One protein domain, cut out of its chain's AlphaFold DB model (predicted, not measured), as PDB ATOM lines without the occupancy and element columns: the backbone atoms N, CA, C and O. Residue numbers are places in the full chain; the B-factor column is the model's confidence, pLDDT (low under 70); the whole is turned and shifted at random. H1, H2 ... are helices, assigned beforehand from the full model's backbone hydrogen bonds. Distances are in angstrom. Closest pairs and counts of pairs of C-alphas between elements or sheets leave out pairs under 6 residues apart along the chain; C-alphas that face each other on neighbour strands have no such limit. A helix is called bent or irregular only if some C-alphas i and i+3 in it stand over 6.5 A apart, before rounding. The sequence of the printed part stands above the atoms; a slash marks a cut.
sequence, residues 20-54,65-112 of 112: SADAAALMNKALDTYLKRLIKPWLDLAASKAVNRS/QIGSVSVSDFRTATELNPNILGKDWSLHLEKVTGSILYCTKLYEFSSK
ATOM      1  N   SER A  20       9.914  -7.042  -7.464       85.56
ATOM      2  CA  SER A  20       8.959  -7.831  -6.690       85.56
ATOM      3  C   SER A  20       9.117  -7.519  -5.200       85.56
ATOM      4  O   SER A  20      10.203  -7.153  -4.742       85.56
ATOM      5  N   ALA A  21       8.047  -7.682  -4.421       84.50
ATOM      6  CA  ALA A  21       8.119  -7.505  -2.971       84.50
ATOM      7  C   ALA A  21       9.227  -8.378  -2.346       84.50
ATOM      8  O   ALA A  21       9.965  -7.916  -1.476       84.50
ATOM      9  N   ASP A  22       9.415  -9.592  -2.871       88.44
ATOM     10  CA  ASP A  22      10.470 -10.514  -2.447       88.44
ATOM     11  C   ASP A  22      11.876  -9.993  -2.773       88.44
ATOM     12  O   ASP A  22      12.785 -10.090  -1.946       88.44
ATOM     13  N   ALA A  23      12.067  -9.386  -3.950       87.88
ATOM     14  CA  ALA A  23      13.340  -8.780  -4.328       87.88
ATOM     15  C   ALA A  23      13.673  -7.573  -3.436       87.88
ATOM     16  O   ALA A  23      14.809  -7.443  -2.979       87.88
ATOM     17  N   ALA A  24      12.682  -6.735  -3.114       86.88
ATOM     18  CA  ALA A  24      12.859  -5.619  -2.187       86.88
ATOM     19  C   ALA A  24      13.213  -6.105  -0.768       86.88
ATOM     20  O   ALA A  24      14.140  -5.586  -0.144       86.88
ATOM     21  N   ALA A  25      12.527  -7.139  -0.271       92.19
ATOM     22  CA  ALA A  25      12.814  -7.736   1.033       92.19
ATOM     23  C   ALA A  25      14.232  -8.330   1.098       92.19
ATOM     24  O   ALA A  25      14.959  -8.108   2.072       92.19
ATOM     25  N   LEU A  26      14.657  -9.032   0.042       95.19
ATOM     26  CA  LEU A  26      16.011  -9.571  -0.065       95.19
ATOM     27  C   LEU A  26      17.067  -8.460  -0.075       95.19
ATOM     28  O   LEU A  26      18.058  -8.559   0.650       95.19
ATOM     29  N   MET A  27      16.852  -7.393  -0.850       92.06
ATOM     30  CA  MET A  27      17.756  -6.240  -0.891       92.06
ATOM     31  C   MET A  27      17.876  -5.561   0.473       92.06
ATOM     32  O   MET A  27      18.989  -5.270   0.905       92.06
ATOM     33  N   ASN A  28      16.765  -5.371   1.187       93.56
ATOM     34  CA  ASN A  28      16.784  -4.792   2.532       93.56
ATOM     35  C   ASN A  28      17.584  -5.657   3.510       93.56
ATOM     36  O   ASN A  28      18.390  -5.137   4.279       93.56
ATOM     37  N   LYS A  29      17.430  -6.985   3.443       95.56
ATOM     38  CA  LYS A  29      18.215  -7.921   4.261       95.56
ATOM     39  C   LYS A  29      19.703  -7.890   3.907       95.56
ATOM     40  O   LYS A  29      20.551  -7.928   4.801       95.56
ATOM     41  N   ALA A  30      20.032  -7.823   2.618       92.94
ATOM     42  CA  ALA A  30      21.410  -7.700   2.155       92.94
ATOM     43  C   ALA A  30      22.042  -6.384   2.636       92.94
ATOM     44  O   ALA A  30      23.171  -6.393   3.127       92.94
ATOM     45  N   LEU A  31      21.295  -5.279   2.570       92.06
ATOM     46  CA  LEU A  31      21.727  -3.973   3.056       92.06
ATOM     47  C   LEU A  31      21.934  -3.970   4.575       92.06
ATOM     48  O   LEU A  31      22.979  -3.525   5.037       92.06
ATOM     49  N   ASP A  32      20.996  -4.516   5.350       93.94
ATOM     50  CA  ASP A  32      21.133  -4.666   6.805       93.94
ATOM     51  C   ASP A  32      22.385  -5.477   7.172       93.94
ATOM     52  O   ASP A  32      23.198  -5.055   7.998       93.94
ATOM     53  N   THR A  33      22.600  -6.604   6.490       93.81
ATOM     54  CA  THR A  33      23.788  -7.446   6.688       93.81
ATOM     55  C   THR A  33      25.072  -6.682   6.359       93.81
ATOM     56  O   THR A  33      26.050  -6.749   7.107       93.81
ATOM     57  N   TYR A  34      25.072  -5.929   5.256       89.25
ATOM     58  CA  TYR A  34      26.201  -5.102   4.847       89.25
ATOM     59  C   TYR A  34      26.523  -4.024   5.888       89.25
ATOM     60  O   TYR A  34      27.673  -3.918   6.315       89.25
ATOM     61  N   LEU A  35      25.516  -3.274   6.346       88.50
ATOM     62  CA  LEU A  35      25.680  -2.207   7.335       88.50
ATOM     63  C   LEU A  35      26.171  -2.751   8.680       88.50
ATOM     64  O   LEU A  35      27.098  -2.193   9.260       88.50
ATOM     65  N   LYS A  36      25.627  -3.881   9.149       90.50
ATOM     66  CA  LYS A  36      26.100  -4.550  10.375       90.50
ATOM     67  C   LYS A  36      27.567  -4.949  10.279       90.50
ATOM     68  O   LYS A  36      28.335  -4.705  11.209       90.50
ATOM     69  N   ARG A  37      27.968  -5.535   9.146       89.38
ATOM     70  CA  ARG A  37      29.366  -5.903   8.897       89.38
ATOM     71  C   ARG A  37      30.267  -4.671   8.893       89.38
ATOM     72  O   ARG A  37      31.367  -4.738   9.424       89.38
ATOM     73  N   LEU A  38      29.790  -3.574   8.309       85.62
ATOM     74  CA  LEU A  38      30.521  -2.320   8.177       85.62
ATOM     75  C   LEU A  38      30.730  -1.607   9.526       85.62
ATOM     76  O   LEU A  38      31.828  -1.140   9.796       85.62
ATOM     77  N   ILE A  39      29.703  -1.561  10.378       86.75
ATOM     78  CA  ILE A  39      29.733  -0.836  11.660       86.75
ATOM     79  C   ILE A  39      30.508  -1.604  12.740       86.75
ATOM     80  O   ILE A  39      31.131  -0.985  13.601       86.75
ATOM     81  N   LYS A  40      30.498  -2.943  12.708       88.62
ATOM     82  CA  LYS A  40      31.120  -3.777  13.750       88.62
ATOM     83  C   LYS A  40      32.597  -3.416  14.026       88.62
ATOM     84  O   LYS A  40      32.897  -3.127  15.181       88.62
ATOM     85  N   PRO A  41      33.485  -3.297  13.020       87.88
ATOM     86  CA  PRO A  41      34.862  -2.845  13.238       87.88
ATOM     87  C   PRO A  41      34.987  -1.476  13.928       87.88
ATOM     88  O   PRO A  41      35.958  -1.233  14.640       87.88
ATOM     89  N   TRP A  42      34.025  -0.567  13.733       87.50
ATOM     90  CA  TRP A  42      34.051   0.773  14.337       87.50
ATOM     91  C   TRP A  42      33.714   0.706  15.824       87.50
ATOM     92  O   TRP A  42      34.338   1.391  16.632       87.50
ATOM     93  N   LEU A  43      32.749  -0.149  16.181       85.69
ATOM     94  CA  LEU A  43      32.387  -0.430  17.569       85.69
ATOM     95  C   LEU A  43      33.534  -1.129  18.299       85.69
ATOM     96  O   LEU A  43      33.870  -0.726  19.410       85.69
ATOM     97  N   ASP A  44      34.176  -2.105  17.655       86.81
ATOM     98  CA  ASP A  44      35.308  -2.840  18.227       86.81
ATOM     99  C   ASP A  44      36.486  -1.890  18.541       86.81
ATOM    100  O   ASP A  44      37.104  -1.980  19.609       86.81
ATOM    101  N   LEU A  45      36.762  -0.912  17.666       84.81
ATOM    102  CA  LEU A  45      37.760   0.137  17.920       84.81
ATOM    103  C   LEU A  45      37.347   1.083  19.055       84.81
ATOM    104  O   LEU A  45      38.165   1.406  19.923       84.81
ATOM    105  N   ALA A  46      36.088   1.519  19.082       82.88
ATOM    106  CA  ALA A  46      35.581   2.395  20.134       82.88
ATOM    107  C   ALA A  46      35.606   1.713  21.517       82.88
ATOM    108  O   ALA A  46      35.993   2.336  22.509       82.88
ATOM    109  N   ALA A  47      35.273   0.421  21.572       81.75
ATOM    110  CA  ALA A  47      35.371  -0.410  22.768       81.75
ATOM    111  C   ALA A  47      36.832  -0.593  23.211       81.75
ATOM    112  O   ALA A  47      37.152  -0.387  24.381       81.75
ATOM    113  N   SER A  48      37.747  -0.861  22.273       79.75
ATOM    114  CA  SER A  48      39.187  -0.967  22.563       79.75
ATOM    115  C   SER A  48      39.754   0.327  23.164       79.75
ATOM    116  O   SER A  48      40.545   0.301  24.108       79.75
ATOM    117  N   LYS A  49      39.305   1.489  22.671       77.69
ATOM    118  CA  LYS A  49      39.659   2.797  23.248       77.69
ATOM    119  C   LYS A  49      39.094   3.003  24.651       77.69
ATOM    120  O   LYS A  49      39.742   3.663  25.461       77.69
ATOM    121  N   ALA A  50      37.895   2.497  24.935       70.88
ATOM    122  CA  ALA A  50      37.301   2.590  26.265       70.88
ATOM    123  C   ALA A  50      38.112   1.778  27.288       70.88
ATOM    124  O   ALA A  50      38.470   2.320  28.333       70.88
ATOM    125  N   VAL A  51      38.498   0.548  26.934       68.06
ATOM    126  CA  VAL A  51      39.319  -0.341  27.778       68.06
ATOM    127  C   VAL A  51      40.707   0.250  28.055       68.06
ATOM    128  O   VAL A  51      41.160   0.254  29.195       68.06
ATOM    129  N   ASN A  52      41.365   0.840  27.050       62.34
ATOM    130  CA  ASN A  52      42.680   1.473  27.239       62.34
ATOM    131  C   ASN A  52      42.650   2.710  28.155       62.34
ATOM    132  O   ASN A  52      43.681   3.101  28.700       62.34
ATOM    133  N   ARG A  53      41.489   3.358  28.316       61.59
ATOM    134  CA  ARG A  53      41.322   4.493  29.240       61.59
ATOM    135  C   ARG A  53      41.009   4.058  30.669       61.59
ATOM    136  O   ARG A  53      41.115   4.879  31.575       61.59
ATOM    137  N   SER A  54      40.658   2.794  30.884       60.53
ATOM    138  CA  SER A  54      40.284   2.247  32.184       60.53
ATOM    139  C   SER A  54      41.405   1.425  32.822       60.53
ATOM    140  O   SER A  54      41.125   0.361  33.356       60.53
ATOM    141  N   GLN A  65      30.270  -0.781  27.571       57.03
ATOM    142  CA  GLN A  65      30.357   0.659  27.394       57.03
ATOM    143  C   GLN A  65      31.129   0.835  26.102       57.03
ATOM    144  O   GLN A  65      32.338   1.067  26.091       57.03
ATOM    145  N   ILE A  66      30.417   0.644  24.994       59.38
ATOM    146  CA  ILE A  66      30.859   1.066  23.683       59.38
ATOM    147  C   ILE A  66      31.169   2.549  23.863       59.38
ATOM    148  O   ILE A  66      30.270   3.367  24.077       59.38
ATOM    149  N   GLY A  67      32.460   2.885  23.891       63.81
ATOM    150  CA  GLY A  67      32.889   4.273  23.961       63.81
ATOM    151  C   GLY A  67      32.238   5.061  22.824       63.81
ATOM    152  O   GLY A  67      31.889   4.486  21.795       63.81
ATOM    153  N   SER A  68      32.067   6.375  22.994       72.75
ATOM    154  CA  SER A  68      31.533   7.228  21.924       72.75
ATOM    155  C   SER A  68      32.270   6.955  20.605       72.75
ATOM    156  O   SER A  68      33.491   7.133  20.519       72.75
ATOM    157  N   VAL A  69      31.524   6.462  19.614       80.31
ATOM    158  CA  VAL A  69      32.035   6.123  18.286       80.31
ATOM    159  C   VAL A  69      32.293   7.426  17.547       80.31
ATOM    160  O   VAL A  69      31.389   8.241  17.370       80.31
ATOM    161  N   SER A  70      33.531   7.628  17.113       83.88
ATOM    162  CA  SER A  70      33.932   8.826  16.381       83.88
ATOM    163  C   SER A  70      34.097   8.560  14.886       83.88
ATOM    164  O   SER A  70      34.342   7.437  14.445       83.88
ATOM    165  N   VAL A  71      34.050   9.634  14.096       83.81
ATOM    166  CA  VAL A  71      34.389   9.609  12.663       83.81
ATOM    167  C   VAL A  71      35.822   9.105  12.421       83.81
ATOM    168  O   VAL A  71      36.110   8.522  11.377       83.81
ATOM    169  N   SER A  72      36.726   9.281  13.387       84.25
ATOM    170  CA  SER A  72      38.081   8.725  13.314       84.25
ATOM    171  C   SER A  72      38.085   7.204  13.458       84.25
ATOM    172  O   SER A  72      38.809   6.542  12.726       84.25
ATOM    173  N   ASP A  73      37.238   6.641  14.327       86.81
ATOM    174  CA  ASP A  73      37.118   5.183  14.488       86.81
ATOM    175  C   ASP A  73      36.576   4.540  13.201       86.81
ATOM    176  O   ASP A  73      37.092   3.519  12.745       86.81
ATOM    177  N   PHE A  74      35.607   5.200  12.555       87.31
ATOM    178  CA  PHE A  74      35.133   4.859  11.210       87.31
ATOM    179  C   PHE A  74      36.277   4.816  10.187       87.31
ATOM    180  O   PHE A  74      36.454   3.824   9.470       87.31
ATOM    181  N   ARG A  75      37.062   5.897  10.123       87.81
ATOM    182  CA  ARG A  75      38.154   6.050   9.159       87.81
ATOM    183  C   ARG A  75      39.222   4.981   9.364       87.81
ATOM    184  O   ARG A  75      39.529   4.259   8.423       87.81
ATOM    185  N   THR A  76      39.716   4.826  10.590       89.69
ATOM    186  CA  THR A  76      40.775   3.867  10.922       89.69
ATOM    187  C   THR A  76      40.361   2.432  10.612       89.69
ATOM    188  O   THR A  76      41.110   1.703   9.971       89.69
ATOM    189  N   ALA A  77      39.154   2.011  10.994       88.38
ATOM    190  CA  ALA A  77      38.677   0.666  10.672       88.38
ATOM    191  C   ALA A  77      38.541   0.417   9.165       88.38
ATOM    192  O   ALA A  77      38.811  -0.683   8.687       88.38
ATOM    193  N   THR A  78      38.109   1.434   8.422       88.44
ATOM    194  CA  THR A  78      37.976   1.340   6.969       88.44
ATOM    195  C   THR A  78      39.343   1.265   6.290       88.44
ATOM    196  O   THR A  78      39.515   0.487   5.360       88.44
ATOM    197  N   GLU A  79      40.334   2.015   6.776       89.44
ATOM    198  CA  GLU A  79      41.720   1.958   6.290       89.44
ATOM    199  C   GLU A  79      42.390   0.606   6.598       89.44
ATOM    200  O   GLU A  79      43.174   0.114   5.790       89.44
ATOM    201  N   LEU A  80      42.041  -0.035   7.722       89.12
ATOM    202  CA  LEU A  80      42.522  -1.376   8.083       89.12
ATOM    203  C   LEU A  80      41.925  -2.492   7.209       89.12
ATOM    204  O   LEU A  80      42.545  -3.542   7.048       89.12
ATOM    205  N   ASN A  81      40.726  -2.295   6.652       89.06
ATOM    206  CA  ASN A  81      40.092  -3.253   5.747       89.06
ATOM    207  C   ASN A  81      39.283  -2.547   4.641       89.06
ATOM    208  O   ASN A  81      38.047  -2.542   4.681       89.06
ATOM    209  N   PRO A  82      39.949  -2.002   3.609       86.25
ATOM    210  CA  PRO A  82      39.301  -1.186   2.578       86.25
ATOM    211  C   PRO A  82      38.280  -1.966   1.742       86.25
ATOM    212  O   PRO A  82      37.287  -1.409   1.273       86.25
ATOM    213  N   ASN A  83      38.460  -3.284   1.622       87.00
ATOM    214  CA  ASN A  83      37.574  -4.165   0.858       87.00
ATOM    215  C   ASN A  83      36.128  -4.163   1.376       87.00
ATOM    216  O   ASN A  83      35.213  -4.535   0.639       87.00
ATOM    217  N   ILE A  84      35.895  -3.739   2.624       86.25
ATOM    218  CA  ILE A  84      34.554  -3.678   3.206       86.25
ATOM    219  C   ILE A  84      33.638  -2.671   2.498       86.25
ATOM    220  O   ILE A  84      32.433  -2.907   2.447       86.25
ATOM    221  N   LEU A  85      34.210  -1.610   1.910       85.38
ATOM    222  CA  LEU A  85      33.509  -0.587   1.125       85.38
ATOM    223  C   LEU A  85      33.529  -0.857  -0.391       85.38
ATOM    224  O   LEU A  85      32.955  -0.087  -1.166       85.38
ATOM    225  N   GLY A  86      34.171  -1.945  -0.823       86.75
ATOM    226  CA  GLY A  86      34.262  -2.348  -2.225       86.75
ATOM    227  C   GLY A  86      35.374  -1.649  -3.015       86.75
ATOM    228  O   GLY A  86      36.290  -1.054  -2.460       86.75
ATOM    229  N   LYS A  87      35.306  -1.760  -4.348       87.94
ATOM    230  CA  LYS A  87      36.374  -1.350  -5.277       87.94
ATOM    231  C   LYS A  87      36.773   0.127  -5.141       87.94
ATOM    232  O   LYS A  87      37.959   0.432  -5.102       87.94
ATOM    233  N   ASP A  88      35.788   1.011  -5.005       91.88
ATOM    234  CA  ASP A  88      35.981   2.466  -4.925       91.88
ATOM    235  C   ASP A  88      35.971   2.971  -3.473       91.88
ATOM    236  O   ASP A  88      35.445   4.045  -3.167       91.88
ATOM    237  N   TRP A  89      36.530   2.178  -2.551       89.88
ATOM    238  CA  TRP A  89      36.458   2.425  -1.109       89.88
ATOM    239  C   TRP A  89      36.897   3.833  -0.701       89.88
ATOM    240  O   TRP A  89      36.282   4.401   0.192       89.88
ATOM    241  N   SER A  90      37.898   4.424  -1.362       87.94
ATOM    242  CA  SER A  90      38.369   5.780  -1.048       87.94
ATOM    243  C   SER A  90      37.282   6.831  -1.288       87.94
ATOM    244  O   SER A  90      37.065   7.706  -0.453       87.94
ATOM    245  N   LEU A  91      36.546   6.727  -2.398       90.44
ATOM    246  CA  LEU A  91      35.435   7.627  -2.707       90.44
ATOM    247  C   LEU A  91      34.247   7.377  -1.767       90.44
ATOM    248  O   LEU A  91      33.578   8.312  -1.323       90.44
ATOM    249  N   HIS A  92      33.966   6.111  -1.455       88.00
ATOM    250  CA  HIS A  92      32.914   5.749  -0.506       88.00
ATOM    251  C   HIS A  92      33.234   6.226   0.915       88.00
ATOM    252  O   HIS A  92      32.340   6.709   1.606       88.00
ATOM    253  N   LEU A  93      34.502   6.165   1.324       88.69
ATOM    254  CA  LEU A  93      34.988   6.663   2.606       88.69
ATOM    255  C   LEU A  93      34.735   8.167   2.737       88.69
ATOM    256  O   LEU A  93      34.200   8.599   3.758       88.69
ATOM    257  N   GLU A  94      35.064   8.961   1.713       90.19
ATOM    258  CA  GLU A  94      34.796  10.405   1.713       90.19
ATOM    259  C   GLU A  94      33.304  10.711   1.821       90.19
ATOM    260  O   GLU A  94      32.897  11.520   2.658       90.19
ATOM    261  N   LYS A  95      32.473  10.027   1.024       89.56
ATOM    262  CA  LYS A  95      31.017  10.218   1.042       89.56
ATOM    263  C   LYS A  95      30.425   9.901   2.410       89.56
ATOM    264  O   LYS A  95      29.704  10.725   2.962       89.56
ATOM    265  N   VAL A  96      30.757   8.740   2.974       87.12
ATOM    266  CA  VAL A  96      30.229   8.316   4.277       87.12
ATOM    267  C   VAL A  96      30.735   9.230   5.394       87.12
ATOM    268  O   VAL A  96      29.937   9.670   6.218       87.12
ATOM    269  N   THR A  97      32.019   9.604   5.385       88.06
ATOM    270  CA  THR A  97      32.584  10.584   6.331       88.06
ATOM    271  C   THR A  97      31.827  11.910   6.266       88.06
ATOM    272  O   THR A  97      31.421  12.449   7.296       88.06
ATOM    273  N   GLY A  98      31.610  12.430   5.055       89.00
ATOM    274  CA  GLY A  98      30.877  13.671   4.825       89.00
ATOM    275  C   GLY A  98      29.431  13.593   5.313       89.00
ATOM    276  O   GLY A  98      28.966  14.513   5.984       89.00
ATOM    277  N   SER A  99      28.739  12.482   5.044       88.25
ATOM    278  CA  SER A  99      27.371  12.247   5.519       88.25
ATOM    279  C   SER A  99      27.284  12.195   7.041       88.25
ATOM    280  O   SER A  99      26.418  12.855   7.610       88.25
ATOM    281  N   ILE A 100      28.191  11.478   7.714       86.19
ATOM    282  CA  ILE A 100      28.208  11.407   9.183       86.19
ATOM    283  C   ILE A 100      28.411  12.808   9.773       86.19
ATOM    284  O   ILE A 100      27.632  13.234  10.622       86.19
ATOM    285  N   LEU A 101      29.394  13.562   9.269       88.06
ATOM    286  CA  LEU A 101      29.659  14.930   9.723       88.06
ATOM    287  C   LEU A 101      28.469  15.868   9.483       88.06
ATOM    288  O   LEU A 101      28.185  16.725  10.319       88.06
ATOM    289  N   TYR A 102      27.774  15.725   8.353       90.25
ATOM    290  CA  TYR A 102      26.578  16.508   8.055       90.25
ATOM    291  C   TYR A 102      25.439  16.196   9.032       90.25
ATOM    292  O   TYR A 102      24.852  17.120   9.590       90.25
ATOM    293  N   CYS A 103      25.170  14.917   9.307       82.38
ATOM    294  CA  CYS A 103      24.155  14.509  10.278       82.38
ATOM    295  C   CYS A 103      24.475  15.004  11.696       82.38
ATOM    296  O   CYS A 103      23.574  15.491  12.373       82.38
ATOM    297  N   THR A 104      25.741  14.954  12.127       83.31
ATOM    298  CA  THR A 104      26.162  15.518  13.421       83.31
ATOM    299  C   THR A 104      25.889  17.021  13.483       83.31
ATOM    300  O   THR A 104      25.258  17.486  14.428       83.31
ATOM    301  N   LYS A 105      26.265  17.773  12.440       85.94
ATOM    302  CA  LYS A 105      26.003  19.221  12.358       85.94
ATOM    303  C   LYS A 105      24.510  19.552  12.355       85.94
ATOM    304  O   LYS A 105      24.103  20.514  12.999       85.94
ATOM    305  N   LEU A 106      23.694  18.774  11.641       83.31
ATOM    306  CA  LEU A 106      22.239  18.950  11.636       83.31
ATOM    307  C   LEU A 106      21.624  18.676  13.008       83.31
ATOM    308  O   LEU A 106      20.765  19.435  13.446       83.31
ATOM    309  N   TYR A 107      22.066  17.619  13.690       78.38
ATOM    310  CA  TYR A 107      21.592  17.295  15.031       78.38
ATOM    311  C   TYR A 107      21.945  18.404  16.033       78.38
ATOM    312  O   TYR A 107      21.088  18.851  16.791       78.38
ATOM    313  N   GLU A 108      23.176  18.918  15.983       83.12
ATOM    314  CA  GLU A 108      23.613  20.055  16.804       83.12
ATOM    315  C   GLU A 108      22.829  21.340  16.511       83.12
ATOM    316  O   GLU A 108      22.553  22.112  17.429       83.12
ATOM    317  N   PHE A 109      22.469  21.583  15.247       82.69
ATOM    318  CA  PHE A 109      21.654  22.731  14.849       82.69
ATOM    319  C   PHE A 109      20.200  22.597  15.314       82.69
ATOM    320  O   PHE A 109      19.626  23.569  15.784       82.69
ATOM    321  N   SER A 110      19.617  21.400  15.216       73.38
ATOM    322  CA  SER A 110      18.232  21.129  15.625       73.38
ATOM    323  C   SER A 110      18.039  21.059  17.145       73.38
ATOM    324  O   SER A 110      16.900  21.102  17.603       73.38
ATOM    325  N   SER A 111      19.116  20.884  17.914       70.81
ATOM    326  CA  SER A 111      19.089  20.781  19.379       70.81
ATOM    327  C   SER A 111      19.316  22.127  20.093       70.81
ATOM    328  O   SER A 111      19.427  22.139  21.322       70.81
ATOM    329  N   LYS A 112      19.421  23.233  19.349       59.78
ATOM    330  CA  LYS A 112      19.500  24.612  19.856       59.78
ATOM    331  C   LYS A 112      18.185  25.340  19.617       59.78
ATOM    332  O   LYS A 112      17.843  26.169  20.483       59.78
TER     333      LYS A 112
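This is residues 20 to 54 and 65 to 112 of the 112 residues of an uncharacterized protein of Lotus japonicus (UniProt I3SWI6). H2 bridges two long helices, bent H1 and H4. Residues 20 to 33 and 102 to 112 stick out. The 83 printed residues, with four named helices, H1 to H4, are all helix and loose, radius of gyration of the C-alphas 15.2 A, spanning 49 by 35 by 26 A.

H1, residues 21 to 53, one helix by its hydrogen bonds, is bent: C-alphas 38 and 41 are 6.7 A apart. Its arm H1b, from residue 41, touches H2, residues 71 to 80, with residues 41 to 46 alone; look at Trp 42 and Phe 74, closest C-alphas, 5.3 A. H2 touches H4, residues 89 to 110, opposite ways at a shallow tilt of 13 degrees. H3, residues 82 to 85, touches H4 only at the corner. Every O i to N i+4 pair is within hydrogen-bond range in both arms, H2 and H4.

Find C-alpha 21 at (8.119, -7.505, -2.971); arm H1a runs 25.6 A to C-alpha 38. H4 runs 31.0 A to C-alpha 110 at (18.232, 21.129, 15.625).

Residues 55 to 64 are cut out; C-alphas 54 and 65 are 11.1 A apart. Residues 51 to 54, 65 to 67 and 112 have pLDDT under 70.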